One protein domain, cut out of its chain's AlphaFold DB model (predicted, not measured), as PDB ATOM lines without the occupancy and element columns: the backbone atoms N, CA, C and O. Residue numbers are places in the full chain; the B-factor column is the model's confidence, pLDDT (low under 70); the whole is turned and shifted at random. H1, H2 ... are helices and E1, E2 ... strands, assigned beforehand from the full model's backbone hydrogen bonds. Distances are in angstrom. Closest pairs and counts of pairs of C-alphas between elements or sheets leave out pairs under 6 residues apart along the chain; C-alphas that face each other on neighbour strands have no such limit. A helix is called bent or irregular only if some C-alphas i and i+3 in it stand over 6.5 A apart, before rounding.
ATOM      1  N   ALA A 228       9.519  15.719 -19.418       92.19
ATOM      2  CA  ALA A 228       9.164  16.333 -18.136       92.19
ATOM      3  C   ALA A 228       7.694  16.095 -17.727       92.19
ATOM      4  O   ALA A 228       7.393  15.979 -16.542       92.19
ATOM      5  N   ASP A 229       6.784  15.985 -18.700       95.75
ATOM      6  CA  ASP A 229       5.362  15.676 -18.490       95.75
ATOM      7  C   ASP A 229       5.038  14.170 -18.501       95.75
ATOM      8  O   ASP A 229       3.876  13.784 -18.372       95.75
ATOM      9  N   GLY A 230       6.046  13.311 -18.686       96.94
ATOM     10  CA  GLY A 230       5.907  11.857 -18.761       96.94
ATOM     11  C   GLY A 230       5.174  11.332 -20.002       96.94
ATOM     12  O   GLY A 230       4.965  10.125 -20.106       96.94
ATOM     13  N   SER A 231       4.776  12.195 -20.944       97.75
ATOM     14  CA  SER A 231       4.016  11.801 -22.139       97.75
ATOM     15  C   SER A 231       4.860  11.061 -23.183       97.75
ATOM     16  O   SER A 231       4.322  10.294 -23.986       97.75
ATOM     17  N   LEU A 232       6.181  11.256 -23.163       98.12
ATOM     18  CA  LEU A 232       7.140  10.632 -24.066       98.12
ATOM     19  C   LEU A 232       8.182   9.838 -23.280       98.12
ATOM     20  O   LEU A 232       8.670  10.277 -22.238       98.12
ATOM     21  N   ARG A 233       8.571   8.685 -23.821       97.00
ATOM     22  CA  ARG A 233       9.748   7.919 -23.401       97.00
ATOM     23  C   ARG A 233      10.774   7.986 -24.519       97.00
ATOM     24  O   ARG A 233      10.408   7.914 -25.684       97.00
ATOM     25  N   TYR A 234      12.051   8.089 -24.196       96.12
ATOM     26  CA  TYR A 234      13.112   7.883 -25.174       96.12
ATOM     27  C   TYR A 234      14.051   6.783 -24.711       96.12
ATOM     28  O   TYR A 234      14.130   6.507 -23.520       96.12
ATOM     29  N   GLU A 235      14.729   6.149 -25.659       94.94
ATOM     30  CA  GLU A 235      15.703   5.083 -25.448       94.94
ATOM     31  C   GLU A 235      16.943   5.331 -26.302       94.94
ATOM     32  O   GLU A 235      16.821   5.731 -27.458       94.94
ATOM     33  N   HIS A 236      18.127   5.033 -25.774       91.38
ATOM     34  CA  HIS A 236      19.373   4.975 -26.534       91.38
ATOM     35  C   HIS A 236      19.778   3.514 -26.679       91.38
ATOM     36  O   HIS A 236      20.351   2.901 -25.777       91.38
ATOM     37  N   ARG A 237      19.441   2.936 -27.829       90.12
ATOM     38  CA  ARG A 237      19.709   1.535 -28.141       90.12
ATOM     39  C   ARG A 237      21.137   1.378 -28.643       90.12
ATOM     40  O   ARG A 237      21.662   2.234 -29.353       90.12
ATOM     41  N   LYS A 238      21.761   0.262 -28.278       82.81
ATOM     42  CA  LYS A 238      23.062  -0.171 -28.795       82.81
ATOM     43  C   LYS A 238      22.849  -1.406 -29.655       82.81
ATOM     44  O   LYS A 238      21.955  -2.211 -29.393       82.81
ATOM     45  N   ARG A 239      23.679  -1.579 -30.679       76.31
ATOM     46  CA  ARG A 239      23.652  -2.803 -31.478       76.31
ATOM     47  C   ARG A 239      24.410  -3.879 -30.705       76.31
ATOM     48  O   ARG A 239      25.632  -3.825 -30.646       76.31
ATOM     49  N   ALA A 250      26.882   2.937 -33.859       68.88
ATOM     50  CA  ALA A 250      27.201   2.219 -32.619       68.88
ATOM     51  C   ALA A 250      26.080   2.331 -31.561       68.88
ATOM     52  O   ALA A 250      25.887   1.428 -30.742       68.88
ATOM     53  N   SER A 251      25.320   3.428 -31.597       82.00
ATOM     54  CA  SER A 251      24.135   3.666 -30.774       82.00
ATOM     55  C   SER A 251      23.162   4.593 -31.492       82.00
ATOM     56  O   SER A 251      23.603   5.512 -32.181       82.00
ATOM     57  N   TRP A 252      21.862   4.401 -31.287       93.06
ATOM     58  CA  TRP A 252      20.833   5.270 -31.853       93.06
ATOM     59  C   TRP A 252      19.718   5.569 -30.855       93.06
ATOM     60  O   TRP A 252      19.455   4.791 -29.938       93.06
ATOM     61  N   ALA A 253      19.055   6.705 -31.042       94.69
ATOM     62  CA  ALA A 253      17.937   7.132 -30.221       94.69
ATOM     63  C   ALA A 253      16.591   6.680 -30.810       94.69
ATOM     64  O   ALA A 253      16.382   6.713 -32.024       94.69
ATOM     65  N   VAL A 254      15.662   6.297 -29.939       96.62
ATOM     66  CA  VAL A 254      14.268   5.975 -30.260       96.62
ATOM     67  C   VAL A 254      13.371   6.812 -29.356       96.62
ATOM     68  O   VAL A 254      13.572   6.827 -28.146       96.62
ATOM     69  N   LEU A 255      12.385   7.502 -29.925       97.88
ATOM     70  CA  LEU A 255      11.352   8.228 -29.181       97.88
ATOM     71  C   LEU A 255      10.040   7.452 -29.269       97.88
ATOM     72  O   LEU A 255       9.614   7.082 -30.364       97.88
ATOM     73  N   LEU A 256       9.382   7.247 -28.137       97.94
ATOM     74  CA  LEU A 256       8.124   6.529 -28.013       97.94
ATOM     75  C   LEU A 256       7.078   7.403 -27.320       97.94
ATOM     76  O   LEU A 256       7.374   8.153 -26.390       97.94
ATOM     77  N   ASP A 257       5.831   7.258 -27.739       98.00
ATOM     78  CA  ASP A 257       4.679   7.721 -26.977       98.00
ATOM     79  C   ASP A 257       4.524   6.841 -25.725       98.00
ATOM     80  O   ASP A 257       4.399   5.619 -25.835       98.00
ATOM     81  N   ALA A 258       4.566   7.433 -24.529       97.12
ATOM     82  CA  ALA A 258       4.625   6.666 -23.285       97.12
ATOM     83  C   ALA A 258       3.325   5.899 -22.987       97.12
ATOM     84  O   ALA A 258       3.370   4.834 -22.371       97.12
ATOM     85  N   ALA A 259       2.176   6.415 -23.434       97.19
ATOM     86  CA  ALA A 259       0.874   5.803 -23.188       97.19
ATOM     87  C   ALA A 259       0.609   4.612 -24.119       97.19
ATOM     88  O   ALA A 259       0.039   3.606 -23.700       97.19
ATOM     89  N   THR A 260       1.009   4.729 -25.386       97.50
ATOM     90  CA  THR A 260       0.697   3.734 -26.426       97.50
ATOM     91  C   THR A 260       1.860   2.805 -26.764       97.50
ATOM     92  O   THR A 260       1.647   1.755 -27.363       97.50
ATOM     93  N   GLY A 261       3.093   3.187 -26.423       97.19
ATOM     94  CA  GLY A 261       4.310   2.507 -26.868       97.19
ATOM     95  C   GLY A 261       4.625   2.704 -28.357       97.19
ATOM     96  O   GLY A 261       5.539   2.066 -28.874       97.19
ATOM     97  N   HIS A 262       3.882   3.564 -29.059       97.44
ATOM     98  CA  HIS A 262       4.094   3.832 -30.478       97.44
ATOM     99  C   HIS A 262       5.423   4.566 -30.707       97.44
ATOM    100  O   HIS A 262       5.708   5.558 -30.036       97.44
ATOM    101  N   VAL A 263       6.223   4.117 -31.679       97.38
ATOM    102  CA  VAL A 263       7.494   4.766 -32.039       97.38
ATOM    103  C   VAL A 263       7.211   6.036 -32.843       97.38
ATOM    104  O   VAL A 263       6.625   5.988 -33.920       97.38
ATOM    105  N   LEU A 264       7.625   7.182 -32.306       98.00
ATOM    106  CA  LEU A 264       7.476   8.506 -32.918       98.00
ATOM    107  C   LEU A 264       8.739   8.961 -33.660       98.00
ATOM    108  O   LEU A 264       8.658   9.816 -34.536       98.00
ATOM    109  N   ALA A 265       9.901   8.411 -33.310       97.69
ATOM    110  CA  ALA A 265      11.152   8.623 -34.027       97.69
ATOM    111  C   ALA A 265      12.073   7.414 -33.847       97.69
ATOM    112  O   ALA A 265      12.193   6.890 -32.740       97.69
ATOM    113  N   ASP A 266      12.756   7.015 -34.919       96.62
ATOM    114  CA  ASP A 266      13.785   5.976 -34.899       96.62
ATOM    115  C   ASP A 266      15.030   6.483 -35.636       96.62
ATOM    116  O   ASP A 266      15.004   6.745 -36.839       96.62
ATOM    117  N   GLY A 267      16.119   6.661 -34.892       95.19
ATOM    118  CA  GLY A 267      17.395   7.143 -35.406       95.19
ATOM    119  C   GLY A 267      18.326   6.052 -35.945       95.19
ATOM    120  O   GLY A 267      19.484   6.352 -36.220       95.19
ATOM    121  N   SER A 268      17.877   4.800 -36.080       93.19
ATOM    122  CA  SER A 268      18.719   3.667 -36.516       93.19
ATOM    123  C   SER A 268      19.275   3.788 -37.937       93.19
ATOM    124  O   SER A 268      20.268   3.137 -38.258       93.19
ATOM    125  N   ALA A 269      18.657   4.618 -38.781       92.50
ATOM    126  CA  ALA A 269      19.097   4.880 -40.151       92.50
ATOM    127  C   ALA A 269      20.156   5.995 -40.272       92.50
ATOM    128  O   ALA A 269      20.532   6.336 -41.390       92.50
ATOM    129  N   TRP A 270      20.595   6.583 -39.156       92.06
ATOM    130  CA  TRP A 270      21.545   7.699 -39.110       92.06
ATOM    131  C   TRP A 270      22.888   7.243 -38.540       92.06
ATOM    132  O   TRP A 270      22.912   6.359 -37.690       92.06
ATOM    133  N   THR A 271      24.002   7.861 -38.949       88.38
ATOM    134  CA  THR A 271      25.342   7.528 -38.407       88.38
ATOM    135  C   THR A 271      25.476   7.815 -36.911       88.38
ATOM    136  O   THR A 271      26.234   7.144 -36.211       88.38
ATOM    137  N   GLU A 272      24.715   8.786 -36.405       89.19
ATOM    138  CA  GLU A 272      24.569   9.055 -34.982       89.19
ATOM    139  C   GLU A 272      23.181   9.644 -34.716       89.19
ATOM    140  O   GLU A 272      22.667  10.459 -35.486       89.19
ATOM    141  N   SER A 273      22.558   9.245 -33.609       93.38
ATOM    142  CA  SER A 273      21.342   9.893 -33.125       93.38
ATOM    143  C   SER A 273      21.290   9.933 -31.606       93.38
ATOM    144  O   SER A 273      21.697   8.995 -30.917       93.38
ATOM    145  N   ARG A 274      20.782  11.046 -31.072       92.81
ATOM    146  CA  ARG A 274      20.730  11.302 -29.633       92.81
ATOM    147  C   ARG A 274      19.492  12.107 -29.273       92.81
ATOM    148  O   ARG A 274      19.205  13.114 -29.911       92.81
ATOM    149  N   ILE A 275      18.804  11.685 -28.212       94.44
ATOM    150  CA  ILE A 275      17.795  12.498 -27.527       94.44
ATOM    151  C   ILE A 275      18.385  13.071 -26.233       94.44
ATOM    152  O   ILE A 275      19.084  12.357 -25.511       94.44
ATOM    153  N   SER A 276      18.121  14.345 -25.955       90.88
ATOM    154  CA  SER A 276      18.472  15.023 -24.700       90.88
ATOM    155  C   SER A 276      17.333  15.924 -24.230       90.88
ATOM    156  O   SER A 276      16.695  16.583 -25.046       90.88
ATOM    157  N   GLY A 277      17.082  15.970 -22.922       89.06
ATOM    158  CA  GLY A 277      16.143  16.925 -22.332       89.06
ATOM    159  C   GLY A 277      16.754  18.318 -22.174       89.06
ATOM    160  O   GLY A 277      17.954  18.448 -21.940       89.06
ATOM    161  N   ASN A 278      15.916  19.346 -22.281       88.81
ATOM    162  CA  ASN A 278      16.259  20.742 -22.024       88.81
ATOM    163  C   ASN A 278      15.657  21.239 -20.706       88.81
ATOM    164  O   ASN A 278      14.684  20.687 -20.192       88.81
ATOM    165  N   ALA A 279      16.204  22.344 -20.191       86.38
ATOM    166  CA  ALA A 279      15.728  22.981 -18.961       86.38
ATOM    167  C   ALA A 279      14.276  23.491 -19.051       86.38
ATOM    168  O   ALA A 279      13.604  23.608 -18.030       86.38
ATOM    169  N   ASP A 280      13.784  23.779 -20.258       90.88
ATOM    170  CA  ASP A 280      12.403  24.206 -20.511       90.88
ATOM    171  C   ASP A 280      11.412  23.031 -20.644       90.88
ATOM    172  O   ASP A 280      10.243  23.247 -20.949       90.88
ATOM    173  N   GLY A 281      11.869  21.791 -20.440       93.62
ATOM    174  CA  GLY A 281      11.063  20.578 -20.580       93.62
ATOM    175  C   GLY A 281      10.928  20.064 -22.016       93.62
ATOM    176  O   GLY A 281      10.381  18.976 -22.212       93.62
ATOM    177  N   SER A 282      11.449  20.787 -23.017       96.00
ATOM    178  CA  SER A 282      11.527  20.285 -24.391       96.00
ATOM    179  C   SER A 282      12.574  19.173 -24.523       96.00
ATOM    180  O   SER A 282      13.480  19.037 -23.698       96.00
ATOM    181  N   LEU A 283      12.457  18.364 -25.574       96.25
ATOM    182  CA  LEU A 283      13.469  17.380 -25.955       96.25
ATOM    183  C   LEU A 283      14.163  17.834 -27.241       96.25
ATOM    184  O   LEU A 283      13.518  18.335 -28.160       96.25
ATOM    185  N   PHE A 284      15.466  17.605 -27.340       95.50
ATOM    186  CA  PHE A 284      16.202  17.687 -28.592       95.50
ATOM    187  C   PHE A 284      16.467  16.292 -29.133       95.50
ATOM    188  O   PHE A 284      17.071  15.477 -28.447       95.50
ATOM    189  N   LEU A 285      16.041  16.040 -30.369       96.88
ATOM    190  CA  LEU A 285      16.442  14.885 -31.164       96.88
ATOM    191  C   LEU A 285      17.471  15.355 -32.197       96.88
ATOM    192  O   LEU A 285      17.116  15.999 -33.185       96.88
ATOM    193  N   ARG A 286      18.744  15.040 -31.951       94.56
ATOM    194  CA  ARG A 286      19.855  15.287 -32.877       94.56
ATOM    195  C   ARG A 286      20.092  14.045 -33.722       94.56
ATOM    196  O   ARG A 286      20.200  12.945 -33.182       94.56
ATOM    197  N   LEU A 287      20.190  14.238 -35.028       95.12
ATOM    198  CA  LEU A 287      20.452  13.209 -36.024       95.12
ATOM    199  C   LEU A 287      21.634  13.664 -36.887       95.12
ATOM    200  O   LEU A 287      21.618  14.792 -37.378       95.12
ATOM    201  N   ARG A 288      22.649  12.819 -37.064       91.56
ATOM    202  CA  ARG A 288      23.831  13.111 -37.888       91.56
ATOM    203  C   ARG A 288      24.029  12.035 -38.945       91.56
ATOM    204  O   ARG A 288      23.930  10.841 -38.654       91.56
ATOM    205  N   ASP A 289      24.313  12.466 -40.161       88.50
ATOM    206  CA  ASP A 289      24.684  11.624 -41.297       88.50
ATOM    207  C   ASP A 289      25.853  12.313 -41.992       88.50
ATOM    208  O   ASP A 289      25.745  13.498 -42.281       88.50
ATOM    209  N   ASP A 290      26.986  11.642 -42.180       80.81
ATOM    210  CA  ASP A 290      28.218  12.309 -42.620       80.81
ATOM    211  C   ASP A 290      28.012  13.026 -43.978       80.81
ATOM    212  O   ASP A 290      27.685  12.349 -44.959       80.81
ATOM    213  N   PRO A 291      28.156  14.372 -44.077       80.69
ATOM    214  CA  PRO A 291      28.687  15.329 -43.086       80.69
ATOM    215  C   PRO A 291      27.658  16.344 -42.521       80.69
ATOM    216  O   PRO A 291      28.033  17.394 -42.003       80.69
ATOM    217  N   GLY A 292      26.355  16.089 -42.638       87.62
ATOM    218  CA  GLY A 292      25.277  16.960 -42.162       87.62
ATOM    219  C   GLY A 292      24.613  16.543 -40.841       87.62
ATOM    220  O   GLY A 292      24.629  15.392 -40.406       87.62
ATOM    221  N   GLU A 293      23.943  17.506 -40.217       93.25
ATOM    222  CA  GLU A 293      23.190  17.339 -38.979       93.25
ATOM    223  C   GLU A 293      21.783  17.933 -39.086       93.25
ATOM    224  O   GLU A 293      21.537  18.958 -39.727       93.25
ATOM    225  N   THR A 294      20.838  17.291 -38.405       95.00
ATOM    226  CA  THR A 294      19.472  17.776 -38.209       95.00
ATOM    227  C   THR A 294      19.144  17.767 -36.721       95.00
ATOM    228  O   THR A 294      19.443  16.807 -36.012       95.00
ATOM    229  N   LEU A 295      18.510  18.838 -36.243       96.06
ATOM    230  CA  LEU A 295      18.097  18.987 -34.852       96.06
ATOM    231  C   LEU A 295      16.601  19.284 -34.795       96.06
ATOM    232  O   LEU A 295      16.146  20.327 -35.268       96.06
ATOM    233  N   PHE A 296      15.844  18.387 -34.177       97.12
ATOM    234  CA  PHE A 296      14.432  18.596 -33.891       97.12
ATOM    235  C   PHE A 296      14.255  19.006 -32.431       97.12
ATOM    236  O   PHE A 296      14.707  18.299 -31.532       97.12
ATOM    237  N   ARG A 297      13.563  20.120 -32.187       96.19
ATOM    238  CA  ARG A 297      13.033  20.469 -30.864       96.19
ATOM    239  C   ARG A 297      11.627  19.922 -30.750       96.19
ATOM    240  O   ARG A 297      10.782  20.276 -31.559       96.19
ATOM    241  N   ILE A 298      11.386  19.079 -29.766       98.19
ATOM    242  CA  ILE A 298      10.101  18.447 -29.496       98.19
ATOM    243  C   ILE A 298       9.540  19.084 -28.232       98.19
ATOM    244  O   ILE A 298      10.222  19.109 -27.210       98.19
ATOM    245  N   ASP A 299       8.314  19.586 -28.308       97.88
ATOM    246  CA  ASP A 299       7.534  20.041 -27.160       97.88
ATOM    247  C   ASP A 299       6.559  18.914 -26.774       97.88
ATOM    248  O   ASP A 299       5.564  18.690 -27.480       97.88
ATOM    249  N   PRO A 300       6.847  18.163 -25.694       97.56
ATOM    250  CA  PRO A 300       6.020  17.036 -25.274       97.56
ATOM    251  C   PRO A 300       4.602  17.475 -24.897       97.56
ATOM    252  O   PRO A 300       3.630  16.832 -25.299       97.56
ATOM    253  N   THR A 301       4.483  18.625 -24.228       96.81
ATOM    254  CA  THR A 301       3.221  19.145 -23.695       96.81
ATOM    255  C   THR A 301       2.328  19.682 -24.804       96.81
ATOM    256  O   THR A 301       1.135  19.380 -24.839       96.81
ATOM    257  N   ALA A 302       2.895  20.421 -25.760       97.69
ATOM    258  CA  ALA A 302       2.162  20.873 -26.939       97.69
ATOM    259  C   ALA A 302       1.940  19.753 -27.969       97.69
ATOM    260  O   ALA A 302       1.158  19.932 -28.903       97.69
ATOM    261  N   ARG A 303       2.622  18.606 -27.826       97.88
ATOM    262  CA  ARG A 303       2.643  17.508 -28.807       97.88
ATOM    263  C   ARG A 303       3.037  18.021 -30.192       97.88
ATOM    264  O   ARG A 303       2.433  17.652 -31.203       97.88
ATOM    265  N   THR A 304       4.070  18.862 -30.234       98.31
ATOM    266  CA  THR A 304       4.615  19.419 -31.475       98.31
ATOM    267  C   THR A 304       6.123  19.233 -31.581       98.31
ATOM    268  O   THR A 304       6.793  18.878 -30.612       98.31
ATOM    269  N   TYR A 305       6.670  19.448 -32.774       98.12
ATOM    270  CA  TYR A 305       8.104  19.557 -32.996       98.12
ATOM    271  C   TYR A 305       8.439  20.679 -33.981       98.12
ATOM    272  O   TYR A 305       7.610  21.081 -34.793       98.12
ATOM    273  N   ARG A 306       9.690  21.133 -33.959       96.25
ATOM    274  CA  ARG A 306      10.274  22.069 -34.921       96.25
ATOM    275  C   ARG A 306      11.617  21.545 -35.404       96.25
ATOM    276  O   ARG A 306      12.455  21.174 -34.585       96.25
ATOM    277  N   ASN A 307      11.848  21.555 -36.714       95.44
ATOM    278  CA  ASN A 307      13.192  21.376 -37.262       95.44
ATOM    279  C   ASN A 307      13.962  22.696 -37.103       95.44
ATOM    280  O   ASN A 307      13.666  23.660 -37.804       95.44
ATOM    281  N   GLN A 308      14.945  22.748 -36.202       93.00
ATOM    282  CA  GLN A 308      15.738  23.960 -35.936       93.00
ATOM    283  C   GLN A 308      16.567  24.399 -37.153       93.00
ATOM    284  O   GLN A 308      17.036  25.529 -37.227       93.00
ATOM    285  N   GLY A 309      16.732  23.518 -38.141       85.31
ATOM    286  CA  GLY A 309      17.373  23.840 -39.405       85.31
ATOM    287  C   GLY A 309      16.461  24.506 -40.436       85.31
ATOM    288  O   GLY A 309      16.958  24.893 -41.489       85.31
ATOM    289  N   GLU A 310      15.158  24.649 -40.191       88.81
ATOM    290  CA  GLU A 310      14.202  25.193 -41.158       88.81
ATOM    291  C   GLU A 310      13.442  26.398 -40.588       88.81
ATOM    292  O   GLU A 310      13.074  26.397 -39.418       88.81
ATOM    293  N   PRO A 311      13.112  27.414 -41.408       82.75
ATOM    294  CA  PRO A 311      12.358  28.591 -40.962       82.75
ATOM    295  C   PRO A 311      10.870  28.298 -40.678       82.75
ATOM    296  O   PRO A 311      10.061  29.216 -40.568       82.75
ATOM    297  N   ARG A 312      10.471  27.023 -40.644       86.06
ATOM    298  CA  ARG A 312       9.075  26.614 -40.504       86.06
ATOM    299  C   ARG A 312       8.648  26.638 -39.029       86.06
ATOM    300  O   ARG A 312       9.476  26.566 -38.125       86.06
ATOM    301  N   GLY A 313       7.340  26.774 -38.807       92.00
ATOM    302  CA  GLY A 313       6.739  26.759 -37.473       92.00
ATOM    303  C   GLY A 313       6.715  25.368 -36.834       92.00
ATOM    304  O   GLY A 313       7.364  24.437 -37.305       92.00
ATOM    305  N   ASP A 314       5.944  25.239 -35.759       96.88
ATOM    306  CA  ASP A 314       5.765  23.968 -35.059       96.88
ATOM    307  C   ASP A 314       4.807  23.042 -35.830       96.88
ATOM    308  O   ASP A 314       3.794  23.480 -36.382       96.88
ATOM    309  N   PHE A 315       5.126  21.750 -35.862       97.69
ATOM    310  CA  PHE A 315       4.377  20.693 -36.544       97.69
ATOM    311  C   PHE A 315       3.825  19.676 -35.545       97.69
ATOM    312  O   PHE A 315       4.455  19.446 -34.515       97.69
ATOM    313  N   PRO A 316       2.691  19.010 -35.831       98.19
ATOM    314  CA  PRO A 316       2.170  17.954 -34.964       98.19
ATOM    315  C   PRO A 316       3.172  16.808 -34.786       98.19
ATOM    316  O   PRO A 316       3.693  16.292 -35.768       98.19
ATOM    317  N   LEU A 317       3.380  16.338 -33.553       98.06
ATOM    318  CA  LEU A 317       4.366  15.293 -33.231       98.06
ATOM    319  C   LEU A 317       4.172  13.987 -34.017       98.06
ATOM    320  O   LEU A 317       5.139  13.291 -34.308       98.06
ATOM    321  N   LEU A 318       2.937  13.681 -34.420       97.25
ATOM    322  CA  LEU A 318       2.622  12.503 -35.233       97.25
ATOM    323  C   LEU A 318       3.252  12.526 -36.637       97.25
ATOM    324  O   LEU A 318       3.354  11.469 -37.247       97.25
ATOM    325  N   THR A 319       3.683  13.685 -37.147       97.69
ATOM    326  CA  THR A 319       4.355  13.792 -38.458       97.69
ATOM    327  C   THR A 319       5.882  13.765 -38.356       97.69
ATOM    328  O   THR A 319       6.568  13.877 -39.372       97.69
ATOM    329  N   LEU A 320       6.438  13.607 -37.147       98.06
ATOM    330  CA  LEU A 320       7.885  13.556 -36.925       98.06
ATOM    331  C   LEU A 320       8.593  12.441 -37.729       98.06
ATOM    332  O   LEU A 320       9.639  12.743 -38.306       98.06
ATOM    333  N   PRO A 321       8.053  11.207 -37.865       97.94
ATOM    334  CA  PRO A 321       8.684  10.176 -38.695       97.94
ATOM    335  C   PRO A 321       8.901  10.615 -40.150       97.94
ATOM    336  O   PRO A 321       9.983  10.416 -40.705       97.94
ATOM    337  N   ASP A 322       7.902  11.273 -40.750       97.12
ATOM    338  CA  ASP A 322       7.973  11.750 -42.135       97.12
ATOM    339  C   ASP A 322       9.023  12.854 -42.298       97.12
ATOM    340  O   ASP A 322       9.749  12.884 -43.296       97.12
ATOM    341  N   ALA A 323       9.143  13.746 -41.309       96.88
ATOM    342  CA  ALA A 323      10.157  14.797 -41.311       96.88
ATOM    343  C   ALA A 323      11.578  14.252 -41.142       96.88
ATOM    344  O   ALA A 323      12.495  14.748 -41.798       96.88
ATOM    345  N   ILE A 324      11.770  13.211 -40.328       96.62
ATOM    346  CA  ILE A 324      13.063  12.529 -40.186       96.62
ATOM    347  C   ILE A 324      13.481  11.897 -41.519       96.62
ATOM    348  O   ILE A 324      14.604  12.104 -41.979       96.62
TER     349      ILE A 324
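This is residues 228 to 239 and 250 to 324 of the 543 residues of an uncharacterized protein of Phenylobacterium sp (UniProt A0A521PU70). Two small antiparallel sheets, E1 E2 E3 and E4 E5 E6 E7, make a sandwich that is only partly face to face, nearest to each other where E2 meets E4. The short helix H1 packs into the opening between E3 and E7, at the ends of the two sheets away from E1 and E4. The printed part has 87 residues, with seven named strands and then one named helix, in the order E1 E2 E3 E4 E5 E6 E7 H1, and the class is mostly strand. It is compact, with a radius of gyration of the C-alphas of 12.1 A, and rounded, spanning 32 by 31 by 25 A.

E1 is residues 232 to 238, 19.8 A long, and begins at C-alpha 232 (7.140, 10.632, -24.066). E2 is residues 251 to 257, 20.2 A, and E3 residues 263 to 266, 7.0 A. E4 is residues 272 to 277, 17.1 A, beginning at C-alpha 272 (24.569, 9.055, -34.982). E5 is residues 283 to 289, 19.9 A; E6, the longest strand, is residues 292 to 299, 23.4 A; E7 is residues 304 to 307, 10.5 A. H1 is residues 317 to 324, 11.5 A, ending at C-alpha 324 (13.063, 12.529, -40.186).

E1 and E2 are antiparallel at 158 degrees, with N 235 and O 254 at 2.8 A. E2 and E3 form a hairpin, with N 264 and O 255 at 2.8 A. E4 to E7 form a meander, each strand the antiparallel neighbour of the one before: N 274 and O 286 are 2.9 A apart, N 294 and O 287 2.8 A, and N 297 and O 306 2.8 A. The two sheets form a sandwich, two sheets face to face, with strands at 29 degrees; the closest C-alphas of E2 and E4 are those of Trp 252 and Ser 273, 4.8 A. E3 and E7 are apart. H1 is on the larger sheet at a height over the sheet of 9.1 A, over E7 and only just not over E6, on which 2 of its C-alphas fall; it runs along the strands, at 11 degrees to E7 on the local plane. It only grazes the sheet E1 E2 E3; its closest C-alphas with E3 are those of Pro 321 and Ala 265, 5.5 A. H1 is irregular, with C-alphas 318 and 321 7.4 A apart; 2 of its 4 O i to N i+4 pairs and 4 of its 5 O i to N i+3 pairs are within hydrogen-bond range.

The two C-alphas farthest apart, those of Ala 259 and Pro 291, are 35.5 A apart. Residues 240 to 249 are not printed, and C-alphas 239 and 250 are 6.3 A apart across this cut, which lies in the link from E1 to E2. Of the links that are printed whole, E7 to H1 is short and the others are tight. Residues 304 to 305 of E7 also pair antiparallel with residues 315 to 316. The mean pLDDT of the printed part is 93.6, and residue 250 is under 70.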